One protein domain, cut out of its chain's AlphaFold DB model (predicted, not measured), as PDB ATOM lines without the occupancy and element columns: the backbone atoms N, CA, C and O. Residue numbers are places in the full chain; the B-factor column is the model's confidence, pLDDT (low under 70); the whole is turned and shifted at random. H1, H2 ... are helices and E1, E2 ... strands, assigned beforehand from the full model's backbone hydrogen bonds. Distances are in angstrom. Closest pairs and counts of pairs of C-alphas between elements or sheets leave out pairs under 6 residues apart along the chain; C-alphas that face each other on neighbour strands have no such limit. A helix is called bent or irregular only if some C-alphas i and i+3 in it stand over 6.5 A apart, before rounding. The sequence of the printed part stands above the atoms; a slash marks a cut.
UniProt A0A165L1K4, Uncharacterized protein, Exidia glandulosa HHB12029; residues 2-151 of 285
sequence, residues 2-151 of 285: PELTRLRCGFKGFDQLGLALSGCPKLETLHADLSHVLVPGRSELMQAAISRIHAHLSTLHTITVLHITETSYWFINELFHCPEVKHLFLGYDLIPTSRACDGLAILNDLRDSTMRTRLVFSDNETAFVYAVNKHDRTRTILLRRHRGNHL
ATOM      1  N   PRO A   2     -55.212  -3.631  -2.689       90.38
ATOM      2  CA  PRO A   2     -56.606  -3.326  -3.030       90.38
ATOM      3  C   PRO A   2     -57.044  -1.903  -2.667       90.38
ATOM      4  O   PRO A   2     -57.871  -1.330  -3.365       90.38
ATOM      5  N   GLU A   3     -56.446  -1.327  -1.623       95.50
ATOM      6  CA  GLU A   3     -56.726   0.031  -1.141       95.50
ATOM      7  C   GLU A   3     -55.834   1.112  -1.772       95.50
ATOM      8  O   GLU A   3     -55.940   2.283  -1.420       95.50
ATOM      9  N   LEU A   4     -54.917   0.747  -2.676       96.19
ATOM     10  CA  LEU A   4     -53.983   1.710  -3.255       96.19
ATOM     11  C   LEU A   4     -54.705   2.640  -4.238       96.19
ATOM     12  O   LEU A   4     -55.181   2.196  -5.280       96.19
ATOM     13  N   THR A   5     -54.715   3.937  -3.933       96.25
ATOM     14  CA  THR A   5     -55.348   4.973  -4.768       96.25
ATOM     15  C   THR A   5     -54.369   5.678  -5.703       96.25
ATOM     16  O   THR A   5     -54.775   6.260  -6.708       96.25
ATOM     17  N   ARG A   6     -53.062   5.620  -5.420       96.56
ATOM     18  CA  ARG A   6     -52.020   6.257  -6.235       96.56
ATOM     19  C   ARG A   6     -50.870   5.296  -6.485       96.56
ATOM     20  O   ARG A   6     -50.289   4.769  -5.541       96.56
ATOM     21  N   LEU A   7     -50.509   5.121  -7.750       95.81
ATOM     22  CA  LEU A   7     -49.397   4.278  -8.169       95.81
ATOM     23  C   LEU A   7     -48.441   5.100  -9.022       95.81
ATOM     24  O   LEU A   7     -48.827   5.621 -10.064       95.81
ATOM     25  N   ARG A   8     -47.182   5.181  -8.592       95.62
ATOM     26  CA  ARG A   8     -46.080   5.724  -9.386       95.62
ATOM     27  C   ARG A   8     -45.018   4.650  -9.530       95.62
ATOM     28  O   ARG A   8     -44.417   4.264  -8.532       95.62
ATOM     29  N   CYS A   9     -44.820   4.156 -10.746       92.75
ATOM     30  CA  CYS A   9     -43.918   3.040 -10.998       92.75
ATOM     31  C   CYS A   9     -43.328   3.102 -12.411       92.75
ATOM     32  O   CYS A   9     -43.982   3.574 -13.343       92.75
ATOM     33  N   GLY A  10     -42.103   2.595 -12.554       91.62
ATOM     34  CA  GLY A  10     -41.512   2.274 -13.848       91.62
ATOM     35  C   GLY A  10     -41.837   0.841 -14.244       91.62
ATOM     36  O   GLY A  10     -41.774  -0.067 -13.412       91.62
ATOM     37  N   PHE A  11     -42.188   0.637 -15.507       90.50
ATOM     38  CA  PHE A  11     -42.594  -0.664 -16.028       90.50
ATOM     39  C   PHE A  11     -41.606  -1.144 -17.088       90.50
ATOM     40  O   PHE A  11     -41.240  -0.398 -17.992       90.50
ATOM     41  N   LYS A  12     -41.194  -2.415 -17.000       87.12
ATOM     42  CA  LYS A  12     -40.347  -3.049 -18.029       87.12
ATOM     43  C   LYS A  12     -41.157  -3.535 -19.237       87.12
ATOM     44  O   LYS A  12     -40.588  -3.885 -20.264       87.12
ATOM     45  N   GLY A  13     -42.482  -3.576 -19.109       87.19
ATOM     46  CA  GLY A  13     -43.391  -4.063 -20.140       87.19
ATOM     47  C   GLY A  13     -44.858  -3.798 -19.806       87.19
ATOM     48  O   GLY A  13     -45.219  -3.470 -18.670       87.19
ATOM     49  N   PHE A  14     -45.717  -3.940 -20.818       88.25
ATOM     50  CA  PHE A  14     -47.167  -3.754 -20.686       88.25
ATOM     51  C   PHE A  14     -47.847  -4.857 -19.862       88.25
ATOM     52  O   PHE A  14     -48.899  -4.622 -19.269       88.25
ATOM     53  N   ASP A  15     -47.239  -6.040 -19.769       88.62
ATOM     54  CA  ASP A  15     -47.659  -7.125 -18.881       88.62
ATOM     55  C   ASP A  15     -47.605  -6.692 -17.409       88.62
ATOM     56  O   ASP A  15     -48.593  -6.829 -16.686       88.62
ATOM     57  N   GLN A  16     -46.491  -6.087 -16.984       90.56
ATOM     58  CA  GLN A  16     -46.301  -5.602 -15.617       90.56
ATOM     59  C   GLN A  16     -47.262  -4.464 -15.292       90.56
ATOM     60  O   GLN A  16     -47.854  -4.449 -14.212       90.56
ATOM     61  N   LEU A  17     -47.464  -3.543 -16.239       91.81
ATOM     62  CA  LEU A  17     -48.469  -2.490 -16.112       91.81
ATOM     63  C   LEU A  17     -49.870  -3.091 -15.936       91.81
ATOM     64  O   LEU A  17     -50.601  -2.709 -15.024       91.81
ATOM     65  N   GLY A  18     -50.229  -4.079 -16.757       89.69
ATOM     66  CA  GLY A  18     -51.509  -4.771 -16.654       89.69
ATOM     67  C   GLY A  18     -51.700  -5.498 -15.318       89.69
ATOM     68  O   GLY A  18     -52.766  -5.406 -14.704       89.69
ATOM     69  N   LEU A  19     -50.675  -6.191 -14.823       90.25
ATOM     70  CA  LEU A  19     -50.726  -6.858 -13.521       90.25
ATOM     71  C   LEU A  19     -50.878  -5.848 -12.379       90.25
ATOM     72  O   LEU A  19     -51.696  -6.057 -11.483       90.25
ATOM     73  N   ALA A  20     -50.147  -4.733 -12.435       92.00
ATOM     74  CA  ALA A  20     -50.228  -3.685 -11.426       92.00
ATOM     75  C   ALA A  20     -51.626  -3.056 -11.366       92.00
ATOM     76  O   ALA A  20     -52.178  -2.916 -10.274       92.00
ATOM     77  N   LEU A  21     -52.225  -2.758 -12.525       92.00
ATOM     78  CA  LEU A  21     -53.612  -2.293 -12.626       92.00
ATOM     79  C   LEU A  21     -54.589  -3.311 -12.028       92.00
ATOM     80  O   LEU A  21     -55.405  -2.960 -11.187       92.00
ATOM     81  N   SER A  22     -54.453  -4.594 -12.376       90.62
ATOM     82  CA  SER A  22     -55.326  -5.659 -11.846       90.62
ATOM     83  C   SER A  22     -55.234  -5.791 -10.320       90.62
ATOM     84  O   SER A  22     -56.213  -6.113  -9.654       90.62
ATOM     85  N   GLY A  23     -54.055  -5.533  -9.749       91.94
ATOM     86  CA  GLY A  23     -53.825  -5.592  -8.309       91.94
ATOM     87  C   GLY A  23     -54.284  -4.355  -7.529       91.94
ATOM     88  O   GLY A  23     -54.183  -4.379  -6.295       91.94
ATOM     89  N   CYS A  24     -54.743  -3.291  -8.200       94.31
ATOM     90  CA  CYS A  24     -55.087  -1.995  -7.601       94.31
ATOM     91  C   CYS A  24     -56.480  -1.500  -8.068       94.31
ATOM     92  O   CYS A  24     -56.571  -0.471  -8.730       94.31
ATOM     93  N   PRO A  25     -57.583  -2.184  -7.706       92.00
ATOM     94  CA  PRO A  25     -58.942  -1.846  -8.152       92.00
ATOM     95  C   PRO A  25     -59.420  -0.431  -7.782       92.00
ATOM     96  O   PRO A  25     -60.248   0.145  -8.483       92.00
ATOM     97  N   LYS A  26     -58.912   0.147  -6.687       93.81
ATOM     98  CA  LYS A  26     -59.265   1.500  -6.218       93.81
ATOM     99  C   LYS A  26     -58.333   2.594  -6.757       93.81
ATOM    100  O   LYS A  26     -58.277   3.681  -6.192       93.81
ATOM    101  N   LEU A  27     -57.571   2.314  -7.814       95.06
ATOM    102  CA  LEU A  27     -56.586   3.254  -8.335       95.06
ATOM    103  C   LEU A  27     -57.255   4.491  -8.951       95.06
ATOM    104  O   LEU A  27     -58.002   4.391  -9.916       95.06
ATOM    105  N   GLU A  28     -56.920   5.665  -8.425       95.19
ATOM    106  CA  GLU A  28     -57.416   6.963  -8.895       95.19
ATOM    107  C   GLU A  28     -56.371   7.717  -9.723       95.19
ATOM    108  O   GLU A  28     -56.702   8.532 -10.586       95.19
ATOM    109  N   THR A  29     -55.088   7.473  -9.443       95.69
ATOM    110  CA  THR A  29     -53.962   8.136 -10.106       95.69
ATOM    111  C   THR A  29     -52.884   7.136 -10.498       95.69
ATOM    112  O   THR A  29     -52.331   6.438  -9.645       95.69
ATOM    113  N   LEU A  30     -52.530   7.128 -11.781       95.81
ATOM    114  CA  LEU A  30     -51.437   6.339 -12.336       95.81
ATOM    115  C   LEU A  30     -50.343   7.260 -12.877       95.81
ATOM    116  O   LEU A  30     -50.596   8.080 -13.753       95.81
ATOM    117  N   HIS A  31     -49.113   7.068 -12.416       95.62
ATOM    118  CA  HIS A  31     -47.908   7.602 -13.040       95.62
ATOM    119  C   HIS A  31     -47.064   6.431 -13.543       95.62
ATOM    120  O   HIS A  31     -46.424   5.733 -12.752       95.62
ATOM    121  N   ALA A  32     -47.096   6.211 -14.852       93.44
ATOM    122  CA  ALA A  32     -46.369   5.156 -15.534       93.44
ATOM    123  C   ALA A  32     -45.132   5.724 -16.235       93.44
ATOM    124  O   ALA A  32     -45.227   6.630 -17.060       93.44
ATOM    125  N   ASP A  33     -43.973   5.171 -15.911       90.94
ATOM    126  CA  ASP A  33     -42.722   5.431 -16.615       90.94
ATOM    127  C   ASP A  33     -42.424   4.243 -17.543       90.94
ATOM    128  O   ASP A  33     -42.353   3.096 -17.087       90.94
ATOM    129  N   LEU A  34     -42.325   4.522 -18.848       87.62
ATOM    130  CA  LEU A  34     -42.128   3.521 -19.900       87.62
ATOM    131  C   LEU A  34     -40.686   3.460 -20.430       87.62
ATOM    132  O   LEU A  34     -40.442   2.806 -21.442       87.62
ATOM    133  N   SER A  35     -39.717   4.074 -19.742       83.75
ATOM    134  CA  SER A  35     -38.299   4.117 -20.152       83.75
ATOM    135  C   SER A  35     -37.654   2.743 -20.374       83.75
ATOM    136  O   SER A  35     -36.640   2.632 -21.064       83.75
ATOM    137  N   HIS A  36     -38.236   1.681 -19.813       82.50
ATOM    138  CA  HIS A  36     -37.745   0.310 -19.928       82.50
ATOM    139  C   HIS A  36     -38.590  -0.584 -20.848       82.50
ATOM    140  O   HIS A  36     -38.353  -1.791 -20.898       82.50
ATOM    141  N   VAL A  37     -39.568  -0.029 -21.572       81.81
ATOM    142  CA  VAL A  37     -40.414  -0.791 -22.500       81.81
ATOM    143  C   VAL A  37     -39.729  -0.901 -23.862       81.81
ATOM    144  O   VAL A  37     -39.698   0.042 -24.648       81.81
ATOM    145  N   LEU A  38     -39.189  -2.086 -24.154       69.94
ATOM    146  CA  LEU A  38     -38.346  -2.323 -25.335       69.94
ATOM    147  C   LEU A  38     -39.064  -2.992 -26.517       69.94
ATOM    148  O   LEU A  38     -38.445  -3.192 -27.556       69.94
ATOM    149  N   VAL A  39     -40.336  -3.381 -26.379       64.75
ATOM    150  CA  VAL A  39     -41.015  -4.225 -27.381       64.75
ATOM    151  C   VAL A  39     -41.746  -3.370 -28.425       64.75
ATOM    152  O   VAL A  39     -42.726  -2.718 -28.062       64.75
ATOM    153  N   PRO A  40     -41.326  -3.374 -29.706       59.16
ATOM    154  CA  PRO A  40     -42.009  -2.645 -30.773       59.16
ATOM    155  C   PRO A  40     -43.325  -3.315 -31.205       59.16
ATOM    156  O   PRO A  40     -43.428  -4.539 -31.262       59.16
ATOM    157  N   GLY A  41     -44.311  -2.495 -31.586       57.75
ATOM    158  CA  GLY A  41     -45.540  -2.923 -32.267       57.75
ATOM    159  C   GLY A  41     -46.782  -3.082 -31.378       57.75
ATOM    160  O   GLY A  41     -46.724  -3.039 -30.149       57.75
ATOM    161  N   ARG A  42     -47.945  -3.268 -32.022       63.62
ATOM    162  CA  ARG A  42     -49.196  -3.644 -31.340       63.62
ATOM    163  C   ARG A  42     -49.045  -5.065 -30.796       63.62
ATOM    164  O   ARG A  42     -49.191  -6.028 -31.540       63.62
ATOM    165  N   SER A  43     -48.744  -5.187 -29.507       77.62
ATOM    166  CA  SER A  43     -48.719  -6.476 -28.813       77.62
ATOM    167  C   SER A  43     -50.058  -6.756 -28.130       77.62
ATOM    168  O   SER A  43     -50.745  -5.839 -27.674       77.62
ATOM    169  N   GLU A  44     -50.411  -8.033 -27.995       83.44
ATOM    170  CA  GLU A  44     -51.561  -8.463 -27.186       83.44
ATOM    171  C   GLU A  44     -51.455  -7.951 -25.741       83.44
ATOM    172  O   GLU A  44     -52.450  -7.582 -25.123       83.44
ATOM    173  N   LEU A  45     -50.228  -7.839 -25.221       84.62
ATOM    174  CA  LEU A  45     -49.945  -7.292 -23.895       84.62
ATOM    175  C   LEU A  45     -50.324  -5.811 -23.786       84.62
ATOM    176  O   LEU A  45     -50.889  -5.396 -22.774       84.62
ATOM    177  N   MET A  46     -50.055  -5.021 -24.828       84.38
ATOM    178  CA  MET A  46     -50.456  -3.616 -24.902       84.38
ATOM    179  C   MET A  46     -51.980  -3.477 -24.905       84.38
ATOM    180  O   MET A  46     -52.524  -2.693 -24.129       84.38
ATOM    181  N   GLN A  47     -52.677  -4.277 -25.719       84.44
ATOM    182  CA  GLN A  47     -54.143  -4.291 -25.736       84.44
ATOM    183  C   GLN A  47     -54.714  -4.719 -24.383       84.44
ATOM    184  O   GLN A  47     -55.622  -4.077 -23.862       84.44
ATOM    185  N   ALA A  48     -54.142  -5.747 -23.758       85.62
ATOM    186  CA  ALA A  48     -54.557  -6.190 -22.434       85.62
ATOM    187  C   ALA A  48     -54.322  -5.116 -21.357       85.62
ATOM    188  O   ALA A  48     -55.106  -5.017 -20.413       85.62
ATOM    189  N   ALA A  49     -53.262  -4.307 -21.463       88.12
ATOM    190  CA  ALA A  49     -53.045  -3.164 -20.577       88.12
ATOM    191  C   ALA A  49     -54.111  -2.076 -20.789       88.12
ATOM    192  O   ALA A  49     -54.701  -1.620 -19.812       88.12
ATOM    193  N   ILE A  50     -54.421  -1.724 -22.043       87.50
ATOM    194  CA  ILE A  50     -55.488  -0.769 -22.388       87.50
ATOM    195  C   ILE A  50     -56.843  -1.235 -21.850       87.50
ATOM    196  O   ILE A  50     -57.495  -0.493 -21.123       87.50
ATOM    197  N   SER A  51     -57.239  -2.484 -22.103       88.44
ATOM    198  CA  SER A  51     -58.503  -3.042 -21.600       88.44
ATOM    199  C   SER A  51     -58.607  -2.979 -20.076       88.44
ATOM    200  O   SER A  51     -59.672  -2.702 -19.526       88.44
ATOM    201  N   ARG A  52     -57.493  -3.185 -19.364       89.56
ATOM    202  CA  ARG A  52     -57.459  -3.044 -17.904       89.56
ATOM    203  C   ARG A  52     -57.569  -1.595 -17.456       89.56
ATOM    204  O   ARG A  52     -58.229  -1.349 -16.454       89.56
ATOM    205  N   ILE A  53     -56.973  -0.648 -18.177       88.12
ATOM    206  CA  ILE A  53     -57.192   0.779 -17.916       88.12
ATOM    207  C   ILE A  53     -58.669   1.111 -18.108       88.12
ATOM    208  O   ILE A  53     -59.255   1.718 -17.217       88.12
ATOM    209  N   HIS A  54     -59.291   0.628 -19.190       87.62
ATOM    210  CA  HIS A  54     -60.722   0.814 -19.435       87.62
ATOM    211  C   HIS A  54     -61.590   0.312 -18.276       87.62
ATOM    212  O   HIS A  54     -62.509   1.008 -17.849       87.62
ATOM    213  N   ALA A  55     -61.254  -0.845 -17.703       87.25
ATOM    214  CA  ALA A  55     -61.953  -1.384 -16.538       87.25
ATOM    215  C   ALA A  55     -61.853  -0.493 -15.280       87.25
ATOM    216  O   ALA A  55     -62.715  -0.580 -14.409       87.25
ATOM    217  N   HIS A  56     -60.837   0.372 -15.187       86.69
ATOM    218  CA  HIS A  56     -60.621   1.285 -14.060       86.69
ATOM    219  C   HIS A  56     -61.120   2.711 -14.322       86.69
ATOM    220  O   HIS A  56     -60.977   3.564 -13.458       86.69
ATOM    221  N   LEU A  57     -61.719   3.021 -15.477       83.25
ATOM    222  CA  LEU A  57     -62.078   4.406 -15.827       83.25
ATOM    223  C   LEU A  57     -63.128   5.051 -14.917       83.25
ATOM    224  O   LEU A  57     -63.247   6.275 -14.893       83.25
ATOM    225  N   SER A  58     -63.883   4.255 -14.158       83.62
ATOM    226  CA  SER A  58     -64.815   4.768 -13.149       83.62
ATOM    227  C   SER A  58     -64.098   5.427 -11.963       83.62
ATOM    228  O   SER A  58     -64.645   6.354 -11.368       83.62
ATOM    229  N   THR A  59     -62.879   4.989 -11.640       86.88
ATOM    230  CA  THR A  59     -62.073   5.474 -10.508       86.88
ATOM    231  C   THR A  59     -60.838   6.250 -10.960       86.88
ATOM    232  O   THR A  59     -60.458   7.233 -10.331       86.88
ATOM    233  N   LEU A  60     -60.230   5.871 -12.082       90.12
ATOM    234  CA  LEU A  60     -58.980   6.430 -12.581       90.12
ATOM    235  C   LEU A  60     -59.203   7.809 -13.215       90.12
ATOM    236  O   LEU A  60     -59.726   7.950 -14.320       90.12
ATOM    237  N   HIS A  61     -58.792   8.857 -12.507       90.00
ATOM    238  CA  HIS A  61     -59.004  10.246 -12.912       90.00
ATOM    239  C   HIS A  61     -57.781  10.862 -13.579       90.00
ATOM    240  O   HIS A  61     -57.927  11.678 -14.493       90.00
ATOM    241  N   THR A  62     -56.590  10.477 -13.121       93.38
ATOM    242  CA  THR A  62     -55.329  11.063 -13.572       93.38
ATOM    243  C   THR A  62     -54.392   9.980 -14.071       93.38
ATOM    244  O   THR A  62     -54.062   9.046 -13.342       93.38
ATOM    245  N   ILE A  63     -53.925  10.131 -15.307       93.81
ATOM    246  CA  ILE A  63     -52.921   9.260 -15.909       93.81
ATOM    247  C   ILE A  63     -51.762  10.130 -16.373       93.81
ATOM    248  O   ILE A  63     -51.941  11.073 -17.134       93.81
ATOM    249  N   THR A  64     -50.564   9.815 -15.909       93.50
ATOM    250  CA  THR A  64     -49.308  10.374 -16.402       93.50
ATOM    251  C   THR A  64     -48.519   9.248 -17.039       93.50
ATOM    252  O   THR A  64     -48.280   8.238 -16.380       93.50
ATOM    253  N   VAL A  65     -48.093   9.423 -18.284       90.31
ATOM    254  CA  VAL A  65     -47.192   8.493 -18.964       90.31
ATOM    255  C   VAL A  65     -45.946   9.248 -19.397       90.31
ATOM    256  O   VAL A  65     -46.060  10.273 -20.062       90.31
ATOM    257  N   LEU A  66     -44.770   8.781 -18.987       88.38
ATOM    258  CA  LEU A  66     -43.476   9.402 -19.287       88.38
ATOM    259  C   LEU A  66     -42.604   8.477 -20.134       88.38
ATOM    260  O   LEU A  66     -42.814   7.263 -20.143       88.38
ATOM    261  N   HIS A  67     -41.601   9.073 -20.784       80.19
ATOM    262  CA  HIS A  67     -40.632   8.380 -21.633       80.19
ATOM    263  C   HIS A  67     -41.320   7.585 -22.746       80.19
ATOM    264  O   HIS A  67     -41.015   6.423 -23.004       80.19
ATOM    265  N   ILE A  68     -42.301   8.232 -23.379       79.06
ATOM    266  CA  ILE A  68     -43.032   7.680 -24.513       79.06
ATOM    267  C   ILE A  68     -42.080   7.574 -25.702       79.06
ATOM    268  O   ILE A  68     -41.449   8.552 -26.099       79.06
ATOM    269  N   THR A  69     -42.028   6.385 -26.288       73.88
ATOM    270  CA  THR A  69     -41.253   6.065 -27.489       73.88
ATOM    271  C   THR A  69     -42.181   5.620 -28.622       73.88
ATOM    272  O   THR A  69     -43.369   5.354 -28.399       73.88
ATOM    273  N   GLU A  70     -41.633   5.460 -29.829       69.88
ATOM    274  CA  GLU A  70     -42.339   4.903 -30.996       69.88
ATOM    275  C   GLU A  70     -43.022   3.556 -30.679       69.88
ATOM    276  O   GLU A  70     -44.146   3.298 -31.111       69.88
ATOM    277  N   THR A  71     -42.405   2.715 -29.838       74.19
ATOM    278  CA  THR A  71     -42.961   1.402 -29.467       74.19
ATOM    279  C   THR A  71     -44.258   1.511 -28.669       74.19
ATOM    280  O   THR A  71     -45.118   0.635 -28.744       74.19
ATOM    281  N   SER A  72     -44.431   2.612 -27.941       77.69
ATOM    282  CA  SER A  72     -45.607   2.894 -27.122       77.69
ATOM    283  C   SER A  72     -46.658   3.759 -27.823       77.69
ATOM    284  O   SER A  72     -47.722   3.979 -27.252       77.69
ATOM    285  N   TYR A  73     -46.421   4.209 -29.063       74.56
ATOM    286  CA  TYR A  73     -47.299   5.154 -29.766       74.56
ATOM    287  C   TYR A  73     -48.775   4.733 -29.766       74.56
ATOM    288  O   TYR A  73     -49.644   5.509 -29.379       74.56
ATOM    289  N   TRP A  74     -49.059   3.480 -30.134       76.88
ATOM    290  CA  TRP A  74     -50.429   2.964 -30.191       76.88
ATOM    291  C   TRP A  74     -51.128   2.996 -28.834       76.88
ATOM    292  O   TRP A  74     -52.274   3.420 -28.753       76.88
ATOM    293  N   PHE A  75     -50.428   2.602 -27.770       83.38
ATOM    294  CA  PHE A  75     -50.940   2.675 -26.404       83.38
ATOM    295  C   PHE A  75     -51.329   4.110 -26.039       83.38
ATOM    296  O   PHE A  75     -52.405   4.352 -25.497       83.38
ATOM    297  N   ILE A  76     -50.474   5.074 -26.381       81.62
ATOM    298  CA  ILE A  76     -50.732   6.478 -26.080       81.62
ATOM    299  C   ILE A  76     -51.873   7.039 -26.916       81.62
ATOM    300  O   ILE A  76     -52.692   7.783 -26.382       81.62
ATOM    301  N   ASN A  77     -51.966   6.663 -28.192       78.75
ATOM    302  CA  ASN A  77     -53.053   7.115 -29.045       78.75
ATOM    303  C   ASN A  77     -54.419   6.652 -28.512       78.75
ATOM    304  O   ASN A  77     -55.343   7.455 -28.408       78.75
ATOM    305  N   GLU A  78     -54.534   5.389 -28.095       82.38
ATOM    306  CA  GLU A  78     -55.762   4.857 -27.480       82.38
ATOM    307  C   GLU A  78     -56.087   5.574 -26.157       82.38
ATOM    308  O   GLU A  78     -57.216   6.020 -25.938       82.38
ATOM    309  N   LEU A  79     -55.088   5.776 -25.288       83.50
ATOM    310  CA  LEU A  79     -55.277   6.519 -24.036       83.50
ATOM    311  C   LEU A  79     -55.706   7.969 -24.255       83.50
ATOM    312  O   LEU A  79     -56.522   8.493 -23.498       83.50
ATOM    313  N   PHE A  80     -55.150   8.624 -25.270       80.75
ATOM    314  CA  PHE A  80     -55.469  10.005 -25.598       80.75
ATOM    315  C   PHE A  80     -56.946  10.173 -25.957       80.75
ATOM    316  O   PHE A  80     -57.603  11.106 -25.474       80.75
ATOM    317  N   HIS A  81     -57.463   9.225 -26.738       77.88
ATOM    318  CA  HIS A  81     -58.842   9.188 -27.204       77.88
ATOM    319  C   HIS A  81     -59.830   8.636 -26.179       77.88
ATOM    320  O   HIS A  81     -61.029   8.817 -26.370       77.88
ATOM    321  N   CYS A  82     -59.370   8.036 -25.078       79.00
ATOM    322  CA  CYS A  82     -60.243   7.583 -24.003       79.00
ATOM    323  C   CYS A  82     -60.958   8.782 -23.352       79.00
ATOM    324  O   CYS A  82     -60.314   9.605 -22.682       79.00
ATOM    325  N   PRO A  83     -62.283   8.935 -23.544       73.25
ATOM    326  CA  PRO A  83     -62.969  10.135 -23.107       73.25
ATOM    327  C   PRO A  83     -63.055  10.217 -21.581       73.25
ATOM    328  O   PRO A  83     -62.993  11.321 -21.052       73.25
ATOM    329  N   GLU A  84     -63.176   9.106 -20.863       79.31
ATOM    330  CA  GLU A  84     -63.446   9.055 -19.420       79.31
ATOM    331  C   GLU A  84     -62.295   9.594 -18.556       79.31
ATOM    332  O   GLU A  84     -62.545  10.120 -17.470       79.31
ATOM    333  N   VAL A  85     -61.051   9.547 -19.047       82.88
ATOM    334  CA  VAL A  85     -59.887  10.091 -18.332       82.88
ATOM    335  C   VAL A  85     -60.041  11.606 -18.181       82.88
ATOM    336  O   VAL A  85     -60.098  12.343 -19.174       82.88
ATOM    337  N   LYS A  86     -60.082  12.098 -16.936       85.56
ATOM    338  CA  LYS A  86     -60.202  13.538 -16.647       85.56
ATOM    339  C   LYS A  86     -58.913  14.282 -16.976       85.56
ATOM    340  O   LYS A  86     -58.957  15.268 -17.710       85.56
ATOM    341  N   HIS A  87     -57.783  13.775 -16.492       89.56
ATOM    342  CA  HIS A  87     -56.472  14.387 -16.663       89.56
ATOM    343  C   HIS A  87     -55.499  13.374 -17.259       89.56
ATOM    344  O   HIS A  87     -55.144  12.389 -16.616       89.56
ATOM    345  N   LEU A  88     -55.062  13.619 -18.492       89.38
ATOM    346  CA  LEU A  88     -54.003  12.834 -19.123       89.38
ATOM    347  C   LEU A  88     -52.781  13.719 -19.325       89.38
ATOM    348  O   LEU A  88     -52.888  14.780 -19.943       89.38
ATOM    349  N   PHE A  89     -51.635  13.262 -18.839       90.06
ATOM    350  CA  PHE A  89     -50.336  13.868 -19.067       90.06
ATOM    351  C   PHE A  89     -49.441  12.891 -19.828       90.06
ATOM    352  O   PHE A  89     -49.261  11.754 -19.396       90.06
ATOM    353  N   LEU A  90     -48.863  13.335 -20.938       86.44
ATOM    354  CA  LEU A  90     -48.012  12.529 -21.808       86.44
ATOM    355  C   LEU A  90     -46.656  13.215 -21.965       86.44
ATOM    356  O   LEU A  90     -46.607  14.335 -22.457       86.44
ATOM    357  N   GLY A  91     -45.574  12.571 -21.537       83.38
ATOM    358  CA  GLY A  91     -44.203  13.058 -21.674       83.38
ATOM    359  C   GLY A  91     -43.452  12.311 -22.768       83.38
ATOM    360  O   GLY A  91     -43.134  11.132 -22.603       83.38
ATOM    361  N   TYR A  92     -43.152  13.014 -23.855       77.50
ATOM    362  CA  TYR A  92     -42.341  12.534 -24.968       77.50
ATOM    363  C   TYR A  92     -40.916  13.038 -24.830       77.50
ATOM    364  O   TYR A  92     -40.718  14.242 -24.678       77.50
ATOM    365  N   ASP A  93     -39.950  12.140 -24.991       72.75
ATOM    366  CA  ASP A  93     -38.572  12.523 -25.272       72.75
ATOM    367  C   ASP A  93     -38.319  12.284 -26.765       72.75
ATOM    368  O   ASP A  93     -38.360  11.154 -27.250       72.75
ATOM    369  N   LEU A  94     -38.112  13.360 -27.519       62.28
ATOM    370  CA  LEU A  94     -37.875  13.319 -28.958       62.28
ATOM    371  C   LEU A  94     -36.463  12.782 -29.224       62.28
ATOM    372  O   LEU A  94     -35.476  13.514 -29.097       62.28
ATOM    373  N   ILE A  95     -36.369  11.502 -29.587       59.31
ATOM    374  CA  ILE A  95     -35.112  10.828 -29.936       59.31
ATOM    375  C   ILE A  95     -34.759  11.135 -31.411       59.31
ATOM    376  O   ILE A  95     -35.648  11.084 -32.261       59.31
ATOM    377  N   PRO A  96     -33.481  11.415 -31.752       50.16
ATOM    378  CA  PRO A  96     -33.050  11.830 -33.098       50.16
ATOM    379  C   PRO A  96     -33.407  10.915 -34.267       50.16
ATOM    380  O   PRO A  96     -33.442  11.367 -35.406       50.16
ATOM    381  N   THR A  97     -33.626   9.630 -34.008       50.16
ATOM    382  CA  THR A  97     -33.817   8.618 -35.052       50.16
ATOM    383  C   THR A  97     -35.284   8.299 -35.323       50.16
ATOM    384  O   THR A  97     -35.601   7.747 -36.372       50.16
ATOM    385  N   SER A  98     -36.180   8.634 -34.393       45.06
ATOM    386  CA  SER A  98     -37.624   8.500 -34.579       45.06
ATOM    387  C   SER A  98     -38.149   9.742 -35.278       45.06
ATOM    388  O   SER A  98     -37.743  10.856 -34.945       45.06
ATOM    389  N   ARG A  99     -39.065   9.567 -36.233       50.84
ATOM    390  CA  ARG A  99     -39.789  10.678 -36.858       50.84
ATOM    391  C   ARG A  99     -40.315  11.570 -35.732       50.84
ATOM    392  O   ARG A  99     -41.216  11.169 -35.004       50.84
ATOM    393  N   ALA A 100     -39.786  12.788 -35.604       44.72
ATOM    394  CA  ALA A 100     -40.203  13.786 -34.607       44.72
ATOM    395  C   ALA A 100     -41.711  14.147 -34.684       44.72
ATOM    396  O   ALA A 100     -42.221  14.958 -33.913       44.72
ATOM    397  N   CYS A 101     -42.426  13.517 -35.617       47.75
ATOM    398  CA  CYS A 101     -43.834  13.612 -35.924       47.75
ATOM    399  C   CYS A 101     -44.762  12.850 -34.973       47.75
ATOM    400  O   CYS A 101     -45.936  13.191 -34.952       47.75
ATOM    401  N   ASP A 102     -44.313  11.863 -34.193       48.84
ATOM    402  CA  ASP A 102     -45.255  10.951 -33.515       48.84
ATOM    403  C   ASP A 102     -46.068  11.630 -32.397       48.84
ATOM    404  O   ASP A 102     -47.290  11.498 -32.338       48.84
ATOM    405  N   GLY A 103     -45.435  12.454 -31.553       51.62
ATOM    406  CA  GLY A 103     -46.151  13.220 -30.517       51.62
ATOM    407  C   GLY A 103     -47.118  14.268 -31.087       51.62
ATOM    408  O   GLY A 103     -48.081  14.659 -30.429       51.62
ATOM    409  N   LEU A 104     -46.888  14.700 -32.330       54.31
ATOM    410  CA  LEU A 104     -47.719  15.681 -33.029       54.31
ATOM    411  C   LEU A 104     -48.727  15.034 -33.988       54.31
ATOM    412  O   LEU A 104     -49.727  15.664 -34.319       54.31
ATOM    413  N   ALA A 105     -48.532  13.775 -34.380       57.41
ATOM    414  CA  ALA A 105     -49.509  12.994 -35.132       57.41
ATOM    415  C   ALA A 105     -50.797  12.816 -34.319       57.41
ATOM    416  O   ALA A 105     -51.883  12.993 -34.860       57.41
ATOM    417  N   ILE A 106     -50.687  12.639 -32.998       59.59
ATOM    418  CA  ILE A 106     -51.840  12.661 -32.079       59.59
ATOM    419  C   ILE A 106     -52.588  14.006 -32.139       59.59
ATOM    420  O   ILE A 106     -53.805  14.062 -31.965       59.59
ATOM    421  N   LEU A 107     -51.902  15.113 -32.448       60.91
ATOM    422  CA  LEU A 107     -52.567  16.401 -32.656       60.91
ATOM    423  C   LEU A 107     -53.286  16.496 -34.005       60.91
ATOM    424  O   LEU A 107     -54.192  17.323 -34.131       60.91
ATOM    425  N   ASN A 108     -52.928  15.688 -35.005       58.72
ATOM    426  CA  ASN A 108     -53.713  15.596 -36.236       58.72
ATOM    427  C   ASN A 108     -55.069  14.935 -35.970       58.72
ATOM    428  O   ASN A 108     -56.055  15.336 -36.580       58.72
ATOM    429  N   ASP A 109     -55.149  14.017 -35.008       56.00
ATOM    430  CA  ASP A 109     -56.404  13.358 -34.628       56.00
ATOM    431  C   ASP A 109     -57.313  14.269 -33.777       56.00
ATOM    432  O   ASP A 109     -58.537  14.140 -33.780       56.00
ATOM    433  N   LEU A 110     -56.757  15.319 -33.156       55.94
ATOM    434  CA  LEU A 110     -57.544  16.408 -32.554       55.94
ATOM    435  C   LEU A 110     -58.333  17.245 -33.580       55.94
ATOM    436  O   LEU A 110     -59.086  18.137 -33.182       55.94
ATOM    437  N   ARG A 111     -58.170  16.999 -34.889       48.75
ATOM    438  CA  ARG A 111     -58.801  17.763 -35.981       48.75
ATOM    439  C   ARG A 111     -60.329  17.817 -35.890       48.75
ATOM    440  O   ARG A 111     -60.877  18.824 -36.353       48.75
ATOM    441  N   ASP A 112     -60.959  16.835 -35.243       47.00
ATOM    442  CA  ASP A 112     -62.420  16.677 -35.189       47.00
ATOM    443  C   ASP A 112     -63.078  16.862 -33.812       47.00
ATOM    444  O   ASP A 112     -64.304  16.802 -33.717       47.00
ATOM    445  N   SER A 113     -62.347  17.139 -32.727       51.22
ATOM    446  CA  SER A 113     -62.973  17.145 -31.396       51.22
ATOM    447  C   SER A 113     -63.021  18.526 -30.746       51.22
ATOM    448  O   SER A 113     -62.134  19.353 -30.901       51.22
ATOM    449  N   THR A 114     -64.106  18.760 -30.007       57.47
ATOM    450  CA  THR A 114     -64.548  19.940 -29.228       57.47
ATOM    451  C   THR A 114     -63.544  20.584 -28.244       57.47
ATOM    452  O   THR A 114     -63.957  21.232 -27.279       57.47
ATOM    453  N   MET A 115     -62.239  20.388 -28.426       67.75
ATOM    454  CA  MET A 115     -61.189  20.852 -27.532       67.75
ATOM    455  C   MET A 115     -60.628  22.211 -27.947       67.75
ATOM    456  O   MET A 115     -60.356  22.483 -29.115       67.75
ATOM    457  N   ARG A 116     -60.419  23.080 -26.959       72.38
ATOM    458  CA  ARG A 116     -59.583  24.272 -27.084       72.38
ATOM    459  C   ARG A 116     -58.138  23.855 -26.829       72.38
ATOM    460  O   ARG A 116     -57.815  23.458 -25.710       72.38
ATOM    461  N   THR A 117     -57.291  23.961 -27.850       74.00
ATOM    462  CA  THR A 117     -55.890  23.525 -27.799       74.00
ATOM    463  C   THR A 117     -54.944  24.723 -27.771       74.00
ATOM    464  O   THR A 117     -54.968  25.577 -28.659       74.00
ATOM    465  N   ARG A 118     -54.085  24.774 -26.757       78.19
ATOM    466  CA  ARG A 118     -53.067  25.795 -26.528       78.19
ATOM    467  C   ARG A 118     -51.681  25.157 -26.559       78.19
ATOM    468  O   ARG A 118     -51.389  24.316 -25.719       78.19
ATOM    469  N   LEU A 119     -50.825  25.599 -27.472       75.75
ATOM    470  CA  LEU A 119     -49.406  25.245 -27.502       75.75
ATOM    471  C   LEU A 119     -48.592  26.345 -26.804       75.75
ATOM    472  O   LEU A 119     -48.780  27.532 -27.077       75.75
ATOM    473  N   VAL A 120     -47.724  25.948 -25.879       75.56
ATOM    474  CA  VAL A 120     -46.855  26.812 -25.078       75.56
ATOM    475  C   VAL A 120     -45.437  26.278 -25.181       75.56
ATOM    476  O   VAL A 120     -45.161  25.180 -24.709       75.56
ATOM    477  N   PHE A 121     -44.529  27.044 -25.761       70.69
ATOM    478  CA  PHE A 121     -43.110  26.703 -25.704       70.69
ATOM    479  C   PHE A 121     -42.526  27.268 -24.413       70.69
ATOM    480  O   PHE A 121     -42.673  28.464 -24.195       70.69
ATOM    481  N   SER A 122     -41.930  26.452 -23.537       68.06
ATOM    482  CA  SER A 122     -41.322  26.967 -22.297       68.06
ATOM    483  C   SER A 122     -39.876  27.396 -22.504       68.06
ATOM    484  O   SER A 122     -39.453  28.391 -21.927       68.06
ATOM    485  N   ASP A 123     -39.143  26.663 -23.340       66.50
ATOM    486  CA  ASP A 123     -37.723  26.866 -23.623       66.50
ATOM    487  C   ASP A 123     -37.329  26.174 -24.946       66.50
ATOM    488  O   ASP A 123     -38.189  25.697 -25.690       66.50
ATOM    489  N   ASN A 124     -36.027  26.145 -25.247       61.56
ATOM    490  CA  ASN A 124     -35.440  25.634 -26.495       61.56
ATOM    491  C   ASN A 124     -35.455  24.105 -26.570       61.56
ATOM    492  O   ASN A 124     -35.033  23.516 -27.571       61.56
ATOM    493  N   GLU A 125     -35.839  23.451 -25.482       67.56
ATOM    494  CA  GLU A 125     -35.859  22.008 -25.341       67.56
ATOM    495  C   GLU A 125     -37.264  21.492 -25.024       67.56
ATOM    496  O   GLU A 125     -37.509  20.300 -25.169       67.56
ATOM    497  N   THR A 126     -38.202  22.357 -24.638       71.38
ATOM    498  CA  THR A 126     -39.468  21.931 -24.051       71.38
ATOM    499  C   THR A 126     -40.667  22.711 -24.588       71.38
ATOM    500  O   THR A 126     -40.723  23.944 -24.563       71.38
ATOM    501  N   ALA A 127     -41.689  21.964 -25.007       73.19
ATOM    502  CA  ALA A 127     -42.992  22.494 -25.382       73.19
ATOM    503  C   ALA A 127     -44.128  21.738 -24.684       73.19
ATOM    504  O   ALA A 127     -44.060  20.531 -24.460       73.19
ATOM    505  N   PHE A 128     -45.202  22.454 -24.375       77.38
ATOM    506  CA  PHE A 128     -46.413  21.931 -23.763       77.38
ATOM    507  C   PHE A 128     -47.618  22.186 -24.661       77.38
ATOM    508  O   PHE A 128     -47.905  23.323 -25.031       77.38
ATOM    509  N   VAL A 129     -48.383  21.144 -24.954       76.81
ATOM    510  CA  VAL A 129     -49.694  21.255 -25.592       76.81
ATOM    511  C   VAL A 129     -50.756  20.965 -24.550       76.81
ATOM    512  O   VAL A 129     -50.837  19.861 -24.020       76.81
ATOM    513  N   TYR A 130     -51.597  21.950 -24.279       81.44
ATOM    514  CA  TYR A 130     -52.750  21.830 -23.402       81.44
ATOM    515  C   TYR A 130     -54.010  21.778 -24.253       81.44
ATOM    516  O   TYR A 130     -54.304  22.733 -24.963       81.44
ATOM    517  N   ALA A 131     -54.785  20.706 -24.171       78.12
ATOM    518  CA  ALA A 131     -56.103  20.631 -24.786       78.12
ATOM    519  C   ALA A 131     -57.168  20.476 -23.700       78.12
ATOM    520  O   ALA A 131     -57.045  19.622 -22.823       78.12
ATOM    521  N   VAL A 132     -58.202  21.316 -23.745       77.88
ATOM    522  CA  VAL A 132     -59.326  21.277 -22.800       77.88
ATOM    523  C   VAL A 132     -60.627  21.164 -23.571       77.88
ATOM    524  O   VAL A 132     -60.896  21.981 -24.452       77.88
ATOM    525  N   ASN A 133     -61.440  20.158 -23.262       78.12
ATOM    526  CA  ASN A 133     -62.733  19.969 -23.919       78.12
ATOM    527  C   ASN A 133     -63.874  20.718 -23.209       78.12
ATOM    528  O   ASN A 133     -63.703  21.274 -22.130       78.12
ATOM    529  N   LYS A 134     -65.072  20.701 -23.807       74.81
ATOM    530  CA  LYS A 134     -66.293  21.320 -23.247       74.81
ATOM    531  C   LYS A 134     -66.776  20.743 -21.902       74.81
ATOM    532  O   LYS A 134     -67.733  21.258 -21.340       74.81
ATOM    533  N   HIS A 135     -66.174  19.653 -21.433       78.44
ATOM    534  CA  HIS A 135     -66.484  18.977 -20.171       78.44
ATOM    535  C   HIS A 135     -65.333  19.122 -19.158       78.44
ATOM    536  O   HIS A 135     -65.181  18.262 -18.292       78.44
ATOM    537  N   ASP A 136     -64.486  20.145 -19.319       78.62
ATOM    538  CA  ASP A 136     -63.307  20.444 -18.491       78.62
ATOM    539  C   ASP A 136     -62.289  19.298 -18.370       78.62
ATOM    540  O   ASP A 136     -61.457  19.266 -17.462       78.62
ATOM    541  N   ARG A 137     -62.300  18.350 -19.314       80.56
ATOM    542  CA  ARG A 137     -61.269  17.310 -19.383       80.56
ATOM    543  C   ARG A 137     -60.025  17.883 -20.023       80.56
ATOM    544  O   ARG A 137     -60.106  18.534 -21.068       80.56
ATOM    545  N   THR A 138     -58.879  17.590 -19.423       85.69
ATOM    546  CA  THR A 138     -57.596  18.157 -19.820       85.69
ATOM    547  C   THR A 138     -56.679  17.079 -20.377       85.69
ATOM    548  O   THR A 138     -56.514  16.004 -19.788       85.69
ATOM    549  N   ARG A 139     -56.032  17.382 -21.495       84.50
ATOM    550  CA  ARG A 139     -54.894  16.644 -22.035       84.50
ATOM    551  C   ARG A 139     -53.693  17.575 -21.998       84.50
ATOM    552  O   ARG A 139     -53.793  18.727 -22.410       84.50
ATOM    553  N   THR A 140     -52.580  17.110 -21.461       85.06
ATOM    554  CA  THR A 140     -51.312  17.836 -21.467       85.06
ATOM    555  C   THR A 140     -50.270  16.950 -22.113       85.06
ATOM    556  O   THR A 140     -50.023  15.842 -21.652       85.06
ATOM    557  N   ILE A 141     -49.674  17.431 -23.192       79.31
ATOM    558  CA  ILE A 141     -48.567  16.762 -23.860       79.31
ATOM    559  C   ILE A 141     -47.331  17.611 -23.615       79.31
ATOM    560  O   ILE A 141     -47.293  18.778 -23.987       79.31
ATOM    561  N   LEU A 142     -46.346  17.022 -22.966       82.38
ATOM    562  CA  LEU A 142     -45.010  17.551 -22.793       82.38
ATOM    563  C   LEU A 142     -44.126  16.941 -23.879       82.38
ATOM    564  O   LEU A 142     -43.965  15.725 -23.947       82.38
ATOM    565  N   LEU A 143     -43.546  17.797 -24.705       75.56
ATOM    566  CA  LEU A 143     -42.545  17.447 -25.697       75.56
ATOM    567  C   LEU A 143     -41.198  17.931 -25.166       75.56
ATOM    568  O   LEU A 143     -41.010  19.134 -24.997       75.56
ATOM    569  N   ARG A 144     -40.287  17.002 -24.880       72.06
ATOM    570  CA  ARG A 144     -38.906  17.278 -24.481       72.06
ATOM    571  C   ARG A 144     -37.956  16.868 -25.589       72.06
ATOM    572  O   ARG A 144     -38.067  15.795 -26.171       72.06
ATOM    573  N   ARG A 145     -37.001  17.729 -25.883       68.62
ATOM    574  CA  ARG A 145     -35.934  17.529 -26.853       68.62
ATOM    575  C   ARG A 145     -34.825  16.680 -26.236       68.62
ATOM    576  O   ARG A 145     -34.409  16.922 -25.105       68.62
ATOM    577  N   HIS A 146     -34.259  15.761 -27.018       59.38
ATOM    578  CA  HIS A 146     -32.943  15.207 -26.713       59.38
ATOM    579  C   HIS A 146     -31.848  16.184 -27.175       59.38
ATOM    580  O   HIS A 146     -31.889  16.688 -28.304       59.38
ATOM    581  N   ARG A 147     -30.861  16.465 -26.310       53.28
ATOM    582  CA  ARG A 147     -29.716  17.343 -26.620       53.28
ATOM    583  C   ARG A 147     -29.127  16.985 -27.992       53.28
ATOM    584  O   ARG A 147     -28.758  15.831 -28.194       53.28
ATOM    585  N   GLY A 148     -29.057  17.963 -28.900       51.53
ATOM    586  CA  GLY A 148     -28.450  17.809 -30.232       51.53
ATOM    587  C   GLY A 148     -29.338  18.122 -31.445       51.53
ATOM    588  O   GLY A 148     -28.786  18.498 -32.467       51.53
ATOM    589  N   ASN A 149     -30.676  18.081 -31.343       48.34
ATOM    590  CA  ASN A 149     -31.560  18.255 -32.523       48.34
ATOM    591  C   ASN A 149     -32.336  19.563 -32.537       48.34
ATOM    592  O   ASN A 149     -32.851  19.963 -31.503       48.34
ATOM    593  N   HIS A 150     -32.522  20.194 -33.687       48.62
ATOM    594  CA  HIS A 150     -33.291  21.430 -33.747       48.62
ATOM    595  C   HIS A 150     -34.803  21.146 -33.726       48.62
ATOM    596  O   HIS A 150     -35.308  20.300 -34.459       48.62
ATOM    597  N   LEU A 151     -35.562  21.903 -32.923       48.41
ATOM    598  CA  LEU A 151     -37.032  21.935 -32.999       48.41
ATOM    599  C   LEU A 151     -37.529  22.397 -34.384       48.41
ATOM    600  O   LEU A 151     -38.695  22.201 -34.699       48.41
TER     601      LEU A 151
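This is residues 2 to 151 of the 285 residues of an uncharacterized protein of Exidia glandulosa HHB12029 (UniProt A0A165L1K4). A twisted wall of seven strands is covered on one face by helices H1, H3 and H4, two layers in all, while its other face is bare. H2, not on the sheet itself, packs between H1 and H3, and neighbouring helices run side by side the same way. The printed part has 150 residues, with four named helices and seven named strands in the order E1 H1 E2 H2 E3 H3 E4 H4 E5 E6 E7. The sheet is mixed, in the order E1 E2 E3 E4 E7 E6 E5, and the class is mixed, helices and strands. The whole is compact, with a radius of gyration of the C-alphas of 15.1 A and spans of 45 by 37 by 24 A.

E1, residues 6 to 10, is an edge strand, parallel to E2, residues 29 to 33, with N 7 and O 29 2.9 A apart. E3, residues 62 to 68, is parallel to E2, with N 32 and O 64 at 2.8 A, and to E4, residues 87 to 94, with N 65 and O 89 at 2.8 A. E7, residues 138 to 145, is parallel to E4, with N 142 and O 90 at 2.7 A. E5, residues 116 to 121 and the other edge strand, E6, residues 126 to 132, and E7 form a meander, each strand the antiparallel neighbour of the one before; N 118 and O 130 are 2.7 A apart, N 129 and O 141 2.8 A. H1, residues 14 to 22, H3, residues 70 to 81, and H4, residues 102 to 112, are on the same face, at heights over the sheet of 10.2 A, 9.0 A and 9.7 A. H2, residues 44 to 55, touches H1, closest at the C-alphas of Gly 18 and Ala 49, 4.5 A, at a shallow tilt of 25 degrees, the same way. H3 touches H2, with Met 46 and Phe 75 the closest C-alphas at 6.5 A, and H4, with Asn 77 and Ile 106 at 6.4 A. E1, H1, E2, then E2, H2, E3, then E3, H3, E4 are strand-helix-strand units, parallel neighbour strands with a helix between, and E4, H4, E5 is a split one, with E7 and E6 between its strands; the four crossovers are right-handed. Every O i to N i+4 pair is within hydrogen-bond range in H1 and H2, 6 of 8 in H3 and 3 of 7 in H4, where 6 of 8 O i to N i+3 pairs are.

E1 begins at C-alpha 6, (-52.020, 6.257, -6.235), and E7, 22.8 A long, ends at C-alpha 145, (-35.934, 17.529, -26.853). E4 measures 22.3 A, E6 19.9 A, H4 18.2 A and H3 17.5 A. H3 is irregular, with C-alphas 71 and 74 7.7 A apart, and H4 only just, with C-alphas 109 and 112 6.9 A apart.

The C-alphas of Pro 2 and His 150 are the two farthest apart, 45.8 A. The printed part has no cut, and no link is long. The mean pLDDT of the printed part is 77.6; residues 38 to 42, 70, 94 to 115, 122 to 125 and 145 to 151 are under 70.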